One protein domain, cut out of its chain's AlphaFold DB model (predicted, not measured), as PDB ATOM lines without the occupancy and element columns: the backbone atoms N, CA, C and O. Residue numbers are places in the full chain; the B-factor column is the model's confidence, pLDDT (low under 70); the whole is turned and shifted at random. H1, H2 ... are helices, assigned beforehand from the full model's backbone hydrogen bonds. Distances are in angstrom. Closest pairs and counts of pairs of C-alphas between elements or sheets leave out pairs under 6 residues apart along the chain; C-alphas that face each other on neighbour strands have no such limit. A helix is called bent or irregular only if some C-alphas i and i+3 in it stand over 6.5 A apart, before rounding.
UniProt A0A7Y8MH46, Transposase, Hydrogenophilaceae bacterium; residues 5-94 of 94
ATOM      1  N   SER A   5     -26.915   7.152  38.569       34.25
ATOM      2  CA  SER A   5     -26.165   5.996  39.087       34.25
ATOM      3  C   SER A   5     -25.785   4.969  38.009       34.25
ATOM      4  O   SER A   5     -24.729   4.345  38.099       34.25
ATOM      5  N   GLU A   6     -26.581   4.820  36.942       43.78
ATOM      6  CA  GLU A   6     -26.204   3.996  35.778       43.78
ATOM      7  C   GLU A   6     -25.085   4.637  34.941       43.78
ATOM      8  O   GLU A   6     -24.264   3.936  34.343       43.78
ATOM      9  N   PHE A   7     -25.015   5.971  34.920       43.22
ATOM     10  CA  PHE A   7     -24.068   6.728  34.102       43.22
ATOM     11  C   PHE A   7     -22.639   6.691  34.668       43.22
ATOM     12  O   PHE A   7     -21.667   6.742  33.909       43.22
ATOM     13  N   GLU A   8     -22.501   6.541  35.988       41.91
ATOM     14  CA  GLU A   8     -21.218   6.567  36.699       41.91
ATOM     15  C   GLU A   8     -20.437   5.239  36.581       41.91
ATOM     16  O   GLU A   8     -19.210   5.243  36.458       41.91
ATOM     17  N   SER A   9     -21.131   4.096  36.462       41.09
ATOM     18  CA  SER A   9     -20.497   2.773  36.276       41.09
ATOM     19  C   SER A   9     -19.907   2.539  34.871       41.09
ATOM     20  O   SER A   9     -19.107   1.624  34.659       41.09
ATOM     21  N   ALA A  10     -20.258   3.377  33.886       50.34
ATOM     22  CA  ALA A  10     -19.875   3.193  32.483       50.34
ATOM     23  C   ALA A  10     -18.435   3.642  32.146       50.34
ATOM     24  O   ALA A  10     -17.959   3.400  31.027       50.34
ATOM     25  N   GLY A  11     -17.728   4.257  33.103       50.81
ATOM     26  CA  GLY A  11     -16.444   4.917  32.885       50.81
ATOM     27  C   GLY A  11     -16.619   6.216  32.096       50.81
ATOM     28  O   GLY A  11     -17.360   6.251  31.115       50.81
ATOM     29  N   ASN A  12     -15.927   7.280  32.524       55.03
ATOM     30  CA  ASN A  12     -16.104   8.660  32.053       55.03
ATOM     31  C   ASN A  12     -16.599   8.754  30.581       55.03
ATOM     32  O   ASN A  12     -15.824   8.506  29.636       55.03
ATOM     33  N   PRO A  13     -17.884   9.089  30.358       52.12
ATOM     34  CA  PRO A  13     -18.507   9.073  29.035       52.12
ATOM     35  C   PRO A  13     -17.917  10.129  28.096       52.12
ATOM     36  O   PRO A  13     -17.995   9.973  26.873       52.12
ATOM     37  N   LEU A  14     -17.245  11.138  28.660       52.53
ATOM     38  CA  LEU A  14     -16.531  12.190  27.943       52.53
ATOM     39  C   LEU A  14     -15.105  11.793  27.536       52.53
ATOM     40  O   LEU A  14     -14.440  12.576  26.860       52.53
ATOM     41  N   SER A  15     -14.624  10.591  27.888       55.50
ATOM     42  CA  SER A  15     -13.289  10.158  27.455       55.50
ATOM     43  C   SER A  15     -13.173  10.201  25.918       55.50
ATOM     44  O   SER A  15     -14.042   9.667  25.205       55.50
ATOM     45  N   PRO A  16     -12.123  10.854  25.373       60.28
ATOM     46  CA  PRO A  16     -11.868  10.852  23.942       60.28
ATOM     47  C   PRO A  16     -11.718   9.409  23.473       60.28
ATOM     48  O   PRO A  16     -11.226   8.560  24.212       60.28
ATOM     49  N   ASN A  17     -12.185   9.151  22.252       63.66
ATOM     50  CA  ASN A  17     -12.276   7.837  21.619       63.66
ATOM     51  C   ASN A  17     -11.004   7.009  21.906       63.66
ATOM     52  O   ASN A  17      -9.970   7.237  21.273       63.66
ATOM     53  N   LYS A  18     -11.053   6.100  22.895       62.75
ATOM     54  CA  LYS A  18      -9.892   5.282  23.264       62.75
ATOM     55  C   LYS A  18      -9.632   4.342  22.099       62.75
ATOM     56  O   LYS A  18     -10.391   3.404  21.853       62.75
ATOM     57  N   ARG A  19      -8.571   4.631  21.346       58.62
ATOM     58  CA  ARG A  19      -8.047   3.730  20.322       58.62
ATOM     59  C   ARG A  19      -7.398   2.556  21.046       58.62
ATOM     60  O   ARG A  19      -6.197   2.563  21.278       58.62
ATOM     61  N   HIS A  20      -8.188   1.561  21.431       57.31
ATOM     62  CA  HIS A  20      -7.629   0.333  21.974       57.31
ATOM     63  C   HIS A  20      -7.069  -0.508  20.831       57.31
ATOM     64  O   HIS A  20      -7.760  -1.303  20.194       57.31
ATOM     65  N   ARG A  21      -5.806  -0.243  20.510       57.16
ATOM     66  CA  ARG A  21      -4.948  -1.126  19.729       57.16
ATOM     67  C   ARG A  21      -3.722  -1.394  20.586       57.16
ATOM     68  O   ARG A  21      -2.708  -0.726  20.430       57.16
ATOM     69  N   HIS A  22      -3.826  -2.335  21.517       56.16
ATOM     70  CA  HIS A  22      -2.647  -2.851  22.204       56.16
ATOM     71  C   HIS A  22      -2.242  -4.161  21.525       56.16
ATOM     72  O   HIS A  22      -3.008  -5.122  21.531       56.16
ATOM     73  N   ARG A  23      -1.065  -4.187  20.883       57.59
ATOM     74  CA  ARG A  23      -0.509  -5.377  20.200       57.59
ATOM     75  C   ARG A  23      -1.458  -6.065  19.194       57.59
ATOM     76  O   ARG A  23      -1.415  -7.275  19.031       57.59
ATOM     77  N   GLY A  24      -2.340  -5.311  18.531       61.72
ATOM     78  CA  GLY A  24      -3.300  -5.865  17.561       61.72
ATOM     79  C   GLY A  24      -4.538  -6.531  18.175       61.72
ATOM     80  O   GLY A  24      -5.478  -6.838  17.445       61.72
ATOM     81  N   VAL A  25      -4.598  -6.670  19.502       63.19
ATOM     82  CA  VAL A  25      -5.795  -7.131  20.209       63.19
ATOM     83  C   VAL A  25      -6.769  -5.969  20.284       63.19
ATOM     84  O   VAL A  25      -6.425  -4.872  20.737       63.19
ATOM     85  N   VAL A  26      -7.988  -6.193  19.801       61.84
ATOM     86  CA  VAL A  26      -9.034  -5.183  19.880       61.84
ATOM     87  C   VAL A  26     -10.176  -5.685  20.731       61.84
ATOM     88  O   VAL A  26     -10.877  -6.619  20.358       61.84
ATOM     89  N   ASN A  27     -10.366  -5.017  21.863       71.31
ATOM     90  CA  ASN A  27     -11.436  -5.309  22.791       71.31
ATOM     91  C   ASN A  27     -12.792  -4.981  22.140       71.31
ATOM     92  O   ASN A  27     -13.097  -3.831  21.802       71.31
ATOM     93  N   GLU A  28     -13.600  -6.013  21.917       70.44
ATOM     94  CA  GLU A  28     -14.881  -5.907  21.224       70.44
ATOM     95  C   GLU A  28     -15.898  -5.057  21.999       70.44
ATOM     96  O   GLU A  28     -16.663  -4.292  21.398       70.44
ATOM     97  N   THR A  29     -15.825  -5.088  23.332       74.06
ATOM     98  CA  THR A  29     -16.672  -4.270  24.210       74.06
ATOM     99  C   THR A  29     -16.381  -2.775  24.038       74.06
ATOM    100  O   THR A  29     -17.302  -1.964  23.924       74.06
ATOM    101  N   GLU A  30     -15.110  -2.392  23.907       70.31
ATOM    102  CA  GLU A  30     -14.711  -1.004  23.669       70.31
ATOM    103  C   GLU A  30     -15.062  -0.548  22.248       70.31
ATOM    104  O   GLU A  30     -15.527   0.577  22.059       70.31
ATOM    105  N   ARG A  31     -14.948  -1.431  21.244       72.88
ATOM    106  CA  ARG A  31     -15.455  -1.156  19.887       72.88
ATOM    107  C   ARG A  31     -16.959  -0.906  19.884       72.88
ATOM    108  O   ARG A  31     -17.411   0.033  19.233       72.88
ATOM    109  N   ALA A  32     -17.744  -1.730  20.575       74.69
ATOM    110  CA  ALA A  32     -19.190  -1.552  20.675       74.69
ATOM    111  C   ALA A  32     -19.548  -0.211  21.336       74.69
ATOM    112  O   ALA A  32     -20.325   0.562  20.766       74.69
ATOM    113  N   LYS A  33     -18.894   0.122  22.458       76.19
ATOM    114  CA  LYS A  33     -19.043   1.416  23.145       76.19
ATOM    115  C   LYS A  33     -18.676   2.592  22.234       76.19
ATOM    116  O   LYS A  33     -19.447   3.544  22.114       76.19
ATOM    117  N   ASN A  34     -17.549   2.518  21.527       79.00
ATOM    118  CA  ASN A  34     -17.113   3.568  20.603       79.00
ATOM    119  C   ASN A  34     -18.075   3.726  19.415       79.00
ATOM    120  O   ASN A  34     -18.394   4.851  19.042       79.00
ATOM    121  N   ARG A  35     -18.617   2.629  18.863       76.69
ATOM    122  CA  ARG A  35     -19.637   2.676  17.797       76.69
ATOM    123  C   ARG A  35     -20.917   3.370  18.260       76.69
ATOM    124  O   ARG A  35     -21.446   4.203  17.526       76.69
ATOM    125  N   ALA A  36     -21.404   3.067  19.463       77.94
ATOM    126  CA  ALA A  36     -22.572   3.740  20.033       77.94
ATOM    127  C   ALA A  36     -22.311   5.246  20.221       77.94
ATOM    128  O   ALA A  36     -23.097   6.072  19.751       77.94
ATOM    129  N   LYS A  37     -21.155   5.609  20.794       75.38
ATOM    130  CA  LYS A  37     -20.728   7.008  20.958       75.38
ATOM    131  C   LYS A  37     -20.632   7.742  19.616       75.38
ATOM    132  O   LYS A  37     -21.157   8.843  19.486       75.38
ATOM    133  N   SER A  38     -20.015   7.135  18.602       79.00
ATOM    134  CA  SER A  38     -19.890   7.721  17.261       79.00
ATOM    135  C   SER A  38     -21.243   7.934  16.580       79.00
ATOM    136  O   SER A  38     -21.443   8.978  15.964       79.00
ATOM    137  N   LYS A  39     -22.199   7.004  16.729       76.25
ATOM    138  CA  LYS A  39     -23.565   7.178  16.198       76.25
ATOM    139  C   LYS A  39     -24.266   8.389  16.816       76.25
ATOM    140  O   LYS A  39     -24.938   9.129  16.101       76.25
ATOM    141  N   VAL A  40     -24.117   8.593  18.126       78.62
ATOM    142  CA  VAL A  40     -24.690   9.758  18.818       78.62
ATOM    143  C   VAL A  40     -23.996  11.047  18.368       78.62
ATOM    144  O   VAL A  40     -24.682  11.992  17.985       78.62
ATOM    145  N   ARG A  41     -22.655  11.067  18.315       78.88
ATOM    146  CA  ARG A  41     -21.877  12.234  17.857       78.88
ATOM    147  C   ARG A  41     -22.269  12.676  16.452       78.88
ATOM    148  O   ARG A  41     -22.555  13.849  16.265       78.88
ATOM    149  N   ALA A  42     -22.396  11.744  15.508       82.88
ATOM    150  CA  ALA A  42     -22.778  12.066  14.134       82.88
ATOM    151  C   ALA A  42     -24.152  12.763  14.044       82.88
ATOM    152  O   ALA A  42     -24.319  13.714  13.281       82.88
ATOM    153  N   LYS A  43     -25.138  12.333  14.848       80.75
ATOM    154  CA  LYS A  43     -26.462  12.984  14.902       80.75
ATOM    155  C   LYS A  43     -26.378  14.400  15.479       80.75
ATOM    156  O   LYS A  43     -27.000  15.315  14.943       80.75
ATOM    157  N   VAL A  44     -25.603  14.576  16.548       80.38
ATOM    158  CA  VAL A  44     -25.426  15.870  17.227       80.38
ATOM    159  C   VAL A  44     -24.649  16.853  16.349       80.38
ATOM    160  O   VAL A  44     -25.082  17.987  16.171       80.38
ATOM    161  N   GLU A  45     -23.545  16.420  15.740       85.56
ATOM    162  CA  GLU A  45     -22.756  17.221  14.800       85.56
ATOM    163  C   GLU A  45     -23.599  17.683  13.610       85.56
ATOM    164  O   GLU A  45     -23.498  18.840  13.200       85.56
ATOM    165  N   HIS A  46     -24.484  16.820  13.098       83.38
ATOM    166  CA  HIS A  46     -25.416  17.198  12.042       83.38
ATOM    167  C   HIS A  46     -26.373  18.312  12.493       83.38
ATOM    168  O   HIS A  46     -26.494  19.321  11.798       83.38
ATOM    169  N   ALA A  47     -26.998  18.182  13.668       80.88
ATOM    170  CA  ALA A  47     -27.890  19.208  14.211       80.88
ATOM    171  C   ALA A  47     -27.159  20.541  14.461       80.88
ATOM    172  O   ALA A  47     -27.629  21.597  14.039       80.88
ATOM    173  N   ILE A  48     -25.965  20.499  15.059       80.38
ATOM    174  CA  ILE A  48     -25.118  21.685  15.267       80.38
ATOM    175  C   ILE A  48     -24.719  22.310  13.923       80.38
ATOM    176  O   ILE A  48     -24.691  23.534  13.787       80.38
ATOM    177  N   GLY A  49     -24.438  21.485  12.912       84.44
ATOM    178  CA  GLY A  49     -24.166  21.924  11.548       84.44
ATOM    179  C   GLY A  49     -25.347  22.668  10.927       84.44
ATOM    180  O   GLY A  49     -25.148  23.737  10.353       84.44
ATOM    181  N   VAL A  50     -26.572  22.159  11.095       83.88
ATOM    182  CA  VAL A  50     -27.808  22.820  10.642       83.88
ATOM    183  C   VAL A  50     -28.003  24.157  11.359       83.88
ATOM    184  O   VAL A  50     -28.228  25.169  10.699       83.88
ATOM    185  N   ILE A  51     -27.826  24.208  12.681       83.94
ATOM    186  CA  ILE A  51     -27.934  25.451  13.467       83.94
ATOM    187  C   ILE A  51     -26.931  26.504  12.978       83.94
ATOM    188  O   ILE A  51     -27.285  27.658  12.740       83.94
ATOM    189  N   LYS A  52     -25.671  26.118  12.769       83.62
ATOM    190  CA  LYS A  52     -24.631  27.062  12.346       83.62
ATOM    191  C   LYS A  52     -24.781  27.507  10.889       83.62
ATOM    192  O   LYS A  52     -24.556  28.681  10.610       83.62
ATOM    193  N   ARG A  53     -25.134  26.596   9.971       82.38
ATOM    194  CA  ARG A  53     -25.178  26.863   8.520       82.38
ATOM    195  C   ARG A  53     -26.531  27.376   8.028       82.38
ATOM    196  O   ARG A  53     -26.547  28.329   7.265       82.38
ATOM    197  N   VAL A  54     -27.643  26.773   8.451       79.25
ATOM    198  CA  VAL A  54     -28.995  27.147   7.987       79.25
ATOM    199  C   VAL A  54     -29.523  28.346   8.765       79.25
ATOM    200  O   VAL A  54     -30.035  29.285   8.172       79.25
ATOM    201  N   PHE A  55     -29.347  28.355  10.090       75.81
ATOM    202  CA  PHE A  55     -29.833  29.447  10.944       75.81
ATOM    203  C   PHE A  55     -28.807  30.577  11.150       75.81
ATOM    204  O   PHE A  55     -29.079  31.536  11.873       75.81
ATOM    205  N   GLY A  56     -27.624  30.485  10.528       79.56
ATOM    206  CA  GLY A  56     -26.625  31.561  10.522       79.56
ATOM    207  C   GLY A  56     -25.998  31.871  11.888       79.56
ATOM    208  O   GLY A  56     -25.467  32.962  12.091       79.56
ATOM    209  N   PHE A  57     -26.026  30.931  12.839       76.56
ATOM    210  CA  PHE A  57     -25.494  31.100  14.203       76.56
ATOM    211  C   PHE A  57     -23.960  30.972  14.319       76.56
ATOM    212  O   PHE A  57     -23.426  30.663  15.383       76.56
ATOM    213  N   ALA A  58     -23.219  31.209  13.234       74.56
ATOM    214  CA  ALA A  58     -21.762  31.051  13.203       74.56
ATOM    215  C   ALA A  58     -21.004  32.068  14.084       74.56
ATOM    216  O   ALA A  58     -19.910  31.765  14.557       74.56
ATOM    217  N   LYS A  59     -21.578  33.254  14.332       75.31
ATOM    218  CA  LYS A  59     -21.008  34.305  15.194       75.31
ATOM    219  C   LYS A  59     -22.042  34.752  16.225       75.31
ATOM    220  O   LYS A  59     -23.025  35.404  15.881       75.31
ATOM    221  N   VAL A  60     -21.800  34.431  17.493       69.38
ATOM    222  CA  VAL A  60     -22.578  34.966  18.616       69.38
ATOM    223  C   VAL A  60     -21.899  36.243  19.091       69.38
ATOM    224  O   VAL A  60     -20.711  36.236  19.409       69.38
ATOM    225  N   ARG A  61     -22.629  37.361  19.134       74.75
ATOM    226  CA  ARG A  61     -22.125  38.555  19.816       74.75
ATOM    227  C   ARG A  61     -22.251  38.323  21.322       74.75
ATOM    228  O   ARG A  61     -23.346  38.077  21.811       74.75
ATOM    229  N   TYR A  62     -21.138  38.422  22.048       70.44
ATOM    230  CA  TYR A  62     -21.086  38.211  23.503       70.44
ATOM    231  C   TYR A  62     -21.860  39.265  24.315       70.44
ATOM    232  O   TYR A  62     -22.093  39.088  25.507       70.44
ATOM    233  N   ARG A  63     -22.291  40.366  23.689       72.56
ATOM    234  CA  ARG A  63     -23.160  41.358  24.330       72.56
ATOM    235  C   ARG A  63     -24.599  40.842  24.365       72.56
ATOM    236  O   ARG A  63     -25.212  40.685  23.315       72.56
ATOM    237  N   GLY A  64     -25.133  40.620  25.567       74.75
ATOM    238  CA  GLY A  64     -26.518  40.178  25.760       74.75
ATOM    239  C   GLY A  64     -26.727  38.672  25.566       74.75
ATOM    240  O   GLY A  64     -27.679  38.274  24.900       74.75
ATOM    241  N   ILE A  65     -25.856  37.845  26.161       73.88
ATOM    242  CA  ILE A  65     -25.913  36.368  26.110       73.88
ATOM    243  C   ILE A  65     -27.310  35.830  26.441       73.88
ATOM    244  O   ILE A  65     -27.789  34.955  25.728       73.88
ATOM    245  N   ALA A  66     -27.980  36.395  27.453       74.38
ATOM    246  CA  ALA A  66     -29.338  36.002  27.832       74.38
ATOM    247  C   ALA A  66     -30.326  36.111  26.654       74.38
ATOM    248  O   ALA A  66     -30.976  35.135  26.305       74.38
ATOM    249  N   LYS A  67     -30.342  37.248  25.941       73.88
ATOM    250  CA  LYS A  67     -31.222  37.460  24.773       73.88
ATOM    251  C   LYS A  67     -30.852  36.576  23.581       73.88
ATOM    252  O   LYS A  67     -31.693  36.250  22.747       73.88
ATOM    253  N   ASN A  68     -29.581  36.200  23.461       76.00
ATOM    254  CA  ASN A  68     -29.133  35.313  22.392       76.00
ATOM    255  C   ASN A  68     -29.395  33.828  22.711       76.00
ATOM    256  O   ASN A  68     -29.462  33.022  21.781       76.00
ATOM    257  N   ALA A  69     -29.564  33.471  23.988       78.56
ATOM    258  CA  ALA A  69     -29.919  32.122  24.415       78.56
ATOM    259  C   ALA A  69     -31.322  31.743  23.925       78.56
ATOM    260  O   ALA A  69     -31.472  30.691  23.313       78.56
ATOM    261  N   ASP A  70     -32.308  32.631  24.063       82.12
ATOM    262  CA  ASP A  70     -33.675  32.400  23.568       82.12
ATOM    263  C   ASP A  70     -33.689  32.100  22.065       82.12
ATOM    264  O   ASP A  70     -34.264  31.114  21.600       82.12
ATOM    265  N   ARG A  71     -32.951  32.901  21.291       81.06
ATOM    266  CA  ARG A  71     -32.810  32.709  19.844       81.06
ATOM    267  C   ARG A  71     -32.115  31.379  19.507       81.06
ATOM    268  O   ARG A  71     -32.452  30.755  18.501       81.06
ATOM    269  N   LEU A  72     -31.163  30.936  20.333       82.19
ATOM    270  CA  LEU A  72     -30.508  29.633  20.189       82.19
ATOM    271  C   LEU A  72     -31.470  28.482  20.513       82.19
ATOM    272  O   LEU A  72     -31.491  27.505  19.767       82.19
ATOM    273  N   PHE A  73     -32.286  28.593  21.567       82.38
ATOM    274  CA  PHE A  73     -33.292  27.584  21.918       82.38
ATOM    275  C   PHE A  73     -34.310  27.396  20.794       82.38
ATOM    276  O   PHE A  73     -34.567  26.264  20.382       82.38
ATOM    277  N   VAL A  74     -34.805  28.499  20.224       83.56
ATOM    278  CA  VAL A  74     -35.708  28.464  19.066       83.56
ATOM    279  C   VAL A  74     -35.028  27.815  17.857       83.56
ATOM    280  O   VAL A  74     -35.603  26.922  17.237       83.56
ATOM    281  N   ALA A  75     -33.780  28.180  17.542       83.19
ATOM    282  CA  ALA A  75     -33.037  27.553  16.445       83.19
ATOM    283  C   ALA A  75     -32.800  26.048  16.671       83.19
ATOM    284  O   ALA A  75     -32.867  25.264  15.725       83.19
ATOM    285  N   CYS A  76     -32.569  25.627  17.917       81.31
ATOM    286  CA  CYS A  76     -32.447  24.219  18.296       81.31
ATOM    287  C   CYS A  76     -33.762  23.456  18.069       81.31
ATOM    288  O   CYS A  76     -33.763  22.387  17.457       81.31
ATOM    289  N   ALA A  77     -34.890  24.023  18.504       84.69
ATOM    290  CA  ALA A  77     -36.213  23.444  18.278       84.69
ATOM    291  C   ALA A  77     -36.534  23.328  16.777       84.69
ATOM    292  O   ALA A  77     -36.977  22.276  16.309       84.69
ATOM    293  N   LEU A  78     -36.226  24.369  15.998       82.81
ATOM    294  CA  LEU A  78     -36.414  24.367  14.547       82.81
ATOM    295  C   LEU A  78     -35.481  23.384  13.830       82.81
ATOM    296  O   LEU A  78     -35.896  22.750  12.863       82.81
ATOM    297  N   ALA A  79     -34.245  23.200  14.299       82.12
ATOM    298  CA  ALA A  79     -33.340  22.188  13.756       82.12
ATOM    299  C   ALA A  79     -33.883  20.769  13.982       82.12
ATOM    300  O   ALA A  79     -33.864  19.950  13.059       82.12
ATOM    301  N   ASN A  80     -34.440  20.493  15.166       82.88
ATOM    302  CA  ASN A  80     -35.106  19.222  15.452       82.88
ATOM    303  C   ASN A  80     -36.315  19.000  14.527       82.88
ATOM    304  O   ASN A  80     -36.463  17.917  13.956       82.88
ATOM    305  N   LEU A  81     -37.128  20.038  14.300       78.94
ATOM    306  CA  LEU A  81     -38.251  19.988  13.361       78.94
ATOM    307  C   LEU A  81     -37.789  19.774  11.910       78.94
ATOM    308  O   LEU A  81     -38.365  18.964  11.187       78.94
ATOM    309  N   PHE A  82     -36.717  20.442  11.484       77.44
ATOM    310  CA  PHE A  82     -36.151  20.301  10.143       77.44
ATOM    311  C   PHE A  82     -35.644  18.877   9.876       77.44
ATOM    312  O   PHE A  82     -35.861  18.328   8.796       77.44
ATOM    313  N   ILE A  83     -35.027  18.241  10.876       76.12
ATOM    314  CA  ILE A  83     -34.611  16.835  10.800       76.12
ATOM    315  C   ILE A  83     -35.840  15.912  10.722       76.12
ATOM    316  O   ILE A  83     -35.857  14.966   9.928       76.12
ATOM    317  N   ALA A  84     -36.893  16.201  11.495       78.44
ATOM    318  CA  ALA A  84     -38.143  15.439  11.496       78.44
ATOM    319  C   ALA A  84     -39.022  15.672  10.252       78.44
ATOM    320  O   ALA A  84     -39.865  14.829   9.941       78.44
ATOM    321  N   ARG A  85     -38.797  16.755   9.492       76.06
ATOM    322  CA  ARG A  85     -39.589  17.162   8.315       76.06
ATOM    323  C   ARG A  85     -39.838  16.020   7.334       76.06
ATOM    324  O   ARG A  85     -40.953  15.858   6.861       76.06
ATOM    325  N   ARG A  86     -38.827  15.193   7.041       73.62
ATOM    326  CA  ARG A  86     -38.982  14.055   6.113       73.62
ATOM    327  C   ARG A  86     -39.931  12.973   6.630       73.62
ATOM    328  O   ARG A  86     -40.558  12.303   5.821       73.62
ATOM    329  N   ARG A  87     -40.028  12.784   7.950       77.00
ATOM    330  CA  ARG A  87     -41.004  11.866   8.557       77.00
ATOM    331  C   ARG A  87     -42.394  12.491   8.581       77.00
ATOM    332  O   ARG A  87     -43.336  11.837   8.169       77.00
ATOM    333  N   LEU A  88     -42.496  13.757   8.986       74.81
ATOM    334  CA  LEU A  88     -43.772  14.474   9.058       74.81
ATOM    335  C   LEU A  88     -44.432  14.622   7.682       74.81
ATOM    336  O   LEU A  88     -45.612  14.339   7.551       74.81
ATOM    337  N   LEU A  89     -43.670  14.971   6.642       77.94
ATOM    338  CA  LEU A  89     -44.199  15.068   5.276       77.94
ATOM    339  C   LEU A  89     -44.622  13.712   4.699       77.94
ATOM    340  O   LEU A  89     -45.527  13.671   3.881       77.94
ATOM    341  N   ARG A  90     -43.988  12.607   5.114       77.56
ATOM    342  CA  ARG A  90     -44.426  11.257   4.723       77.56
ATOM    343  C   ARG A  90     -45.707  10.838   5.437       77.56
ATOM    344  O   ARG A  90     -46.521  10.176   4.823       77.56
ATOM    345  N   LEU A  91     -45.865  11.212   6.708       75.31
ATOM    346  CA  LEU A  91     -47.082  10.947   7.480       75.31
ATOM    347  C   LEU A  91     -48.260  11.821   7.035       75.31
ATOM    348  O   LEU A  91     -49.387  11.375   7.116       75.31
ATOM    349  N   ALA A  92     -48.003  13.047   6.574       73.06
ATOM    350  CA  ALA A  92     -49.036  13.943   6.054       73.06
ATOM    351  C   ALA A  92     -49.456  13.626   4.607       73.06
ATOM    352  O   ALA A  92     -50.463  14.146   4.142       73.06
ATOM    353  N   ALA A  93     -48.658  12.836   3.883       65.00
ATOM    354  CA  ALA A  93     -48.938  12.393   2.516       65.00
ATOM    355  C   ALA A  93     -49.457  10.941   2.450       65.00
ATOM    356  O   ALA A  93     -49.570  10.397   1.351       65.00
ATOM    357  N   ALA A  94     -49.705  10.320   3.607       54.91
ATOM    358  CA  ALA A  94     -50.323   9.007   3.770       54.91
ATOM    359  C   ALA A  94     -51.754   9.189   4.281       54.91
ATOM    360  O   ALA A  94     -52.610   8.373   3.881       54.91
TER     361      ALA A  94
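This is residues 5 to 94 of the 94 residues of the protein "Transposase" of Hydrogenophilaceae bacterium (UniProt A0A7Y8MH46). Two long helices make a T: the last part of H2 meets the middle of H3, while a loose tail with little H1 hangs at H2's other end. The printed part has 90 residues with three named helices, H1, H2, H3 in order, and no named strand; it is all helix. It is only just extended, close to loose, with a radius of gyration of the C-alphas of 18.7 A, and spans 50 by 47 by 29 A.

Find C-alpha 5 at (-26.165, 5.996, 39.087), where H1, residues 5 to 8, begins. H2, residues 28 to 53, runs 36.6 A. H3, residues 65 to 92, runs 37.9 A to C-alpha 92 at (-49.036, 13.943, 6.054); it is irregular, but only just, with C-alphas 83 and 86 7.0 A apart, and has a kink of 54 degrees near residue 86.

Look at Ala 47 and Ala 79, whose C-alphas, the closest of H2 and H3, are 6.2 A apart: the helices touch, about perpendicular at 74 degrees, through residues 47 to 51 and 75 to 83 alone. H1 is apart from both. Every O i to N i+4 pair is within hydrogen-bond range in H2, 19 of 24 in H3; H1 is too short for one.

The C-alphas of Arg 23 and Ala 93, the farthest apart, are 54.5 A apart. The printed part has no cut, and both links are long. Confidence is under 70 at residues 5 to 26, 60 and 93 to 94.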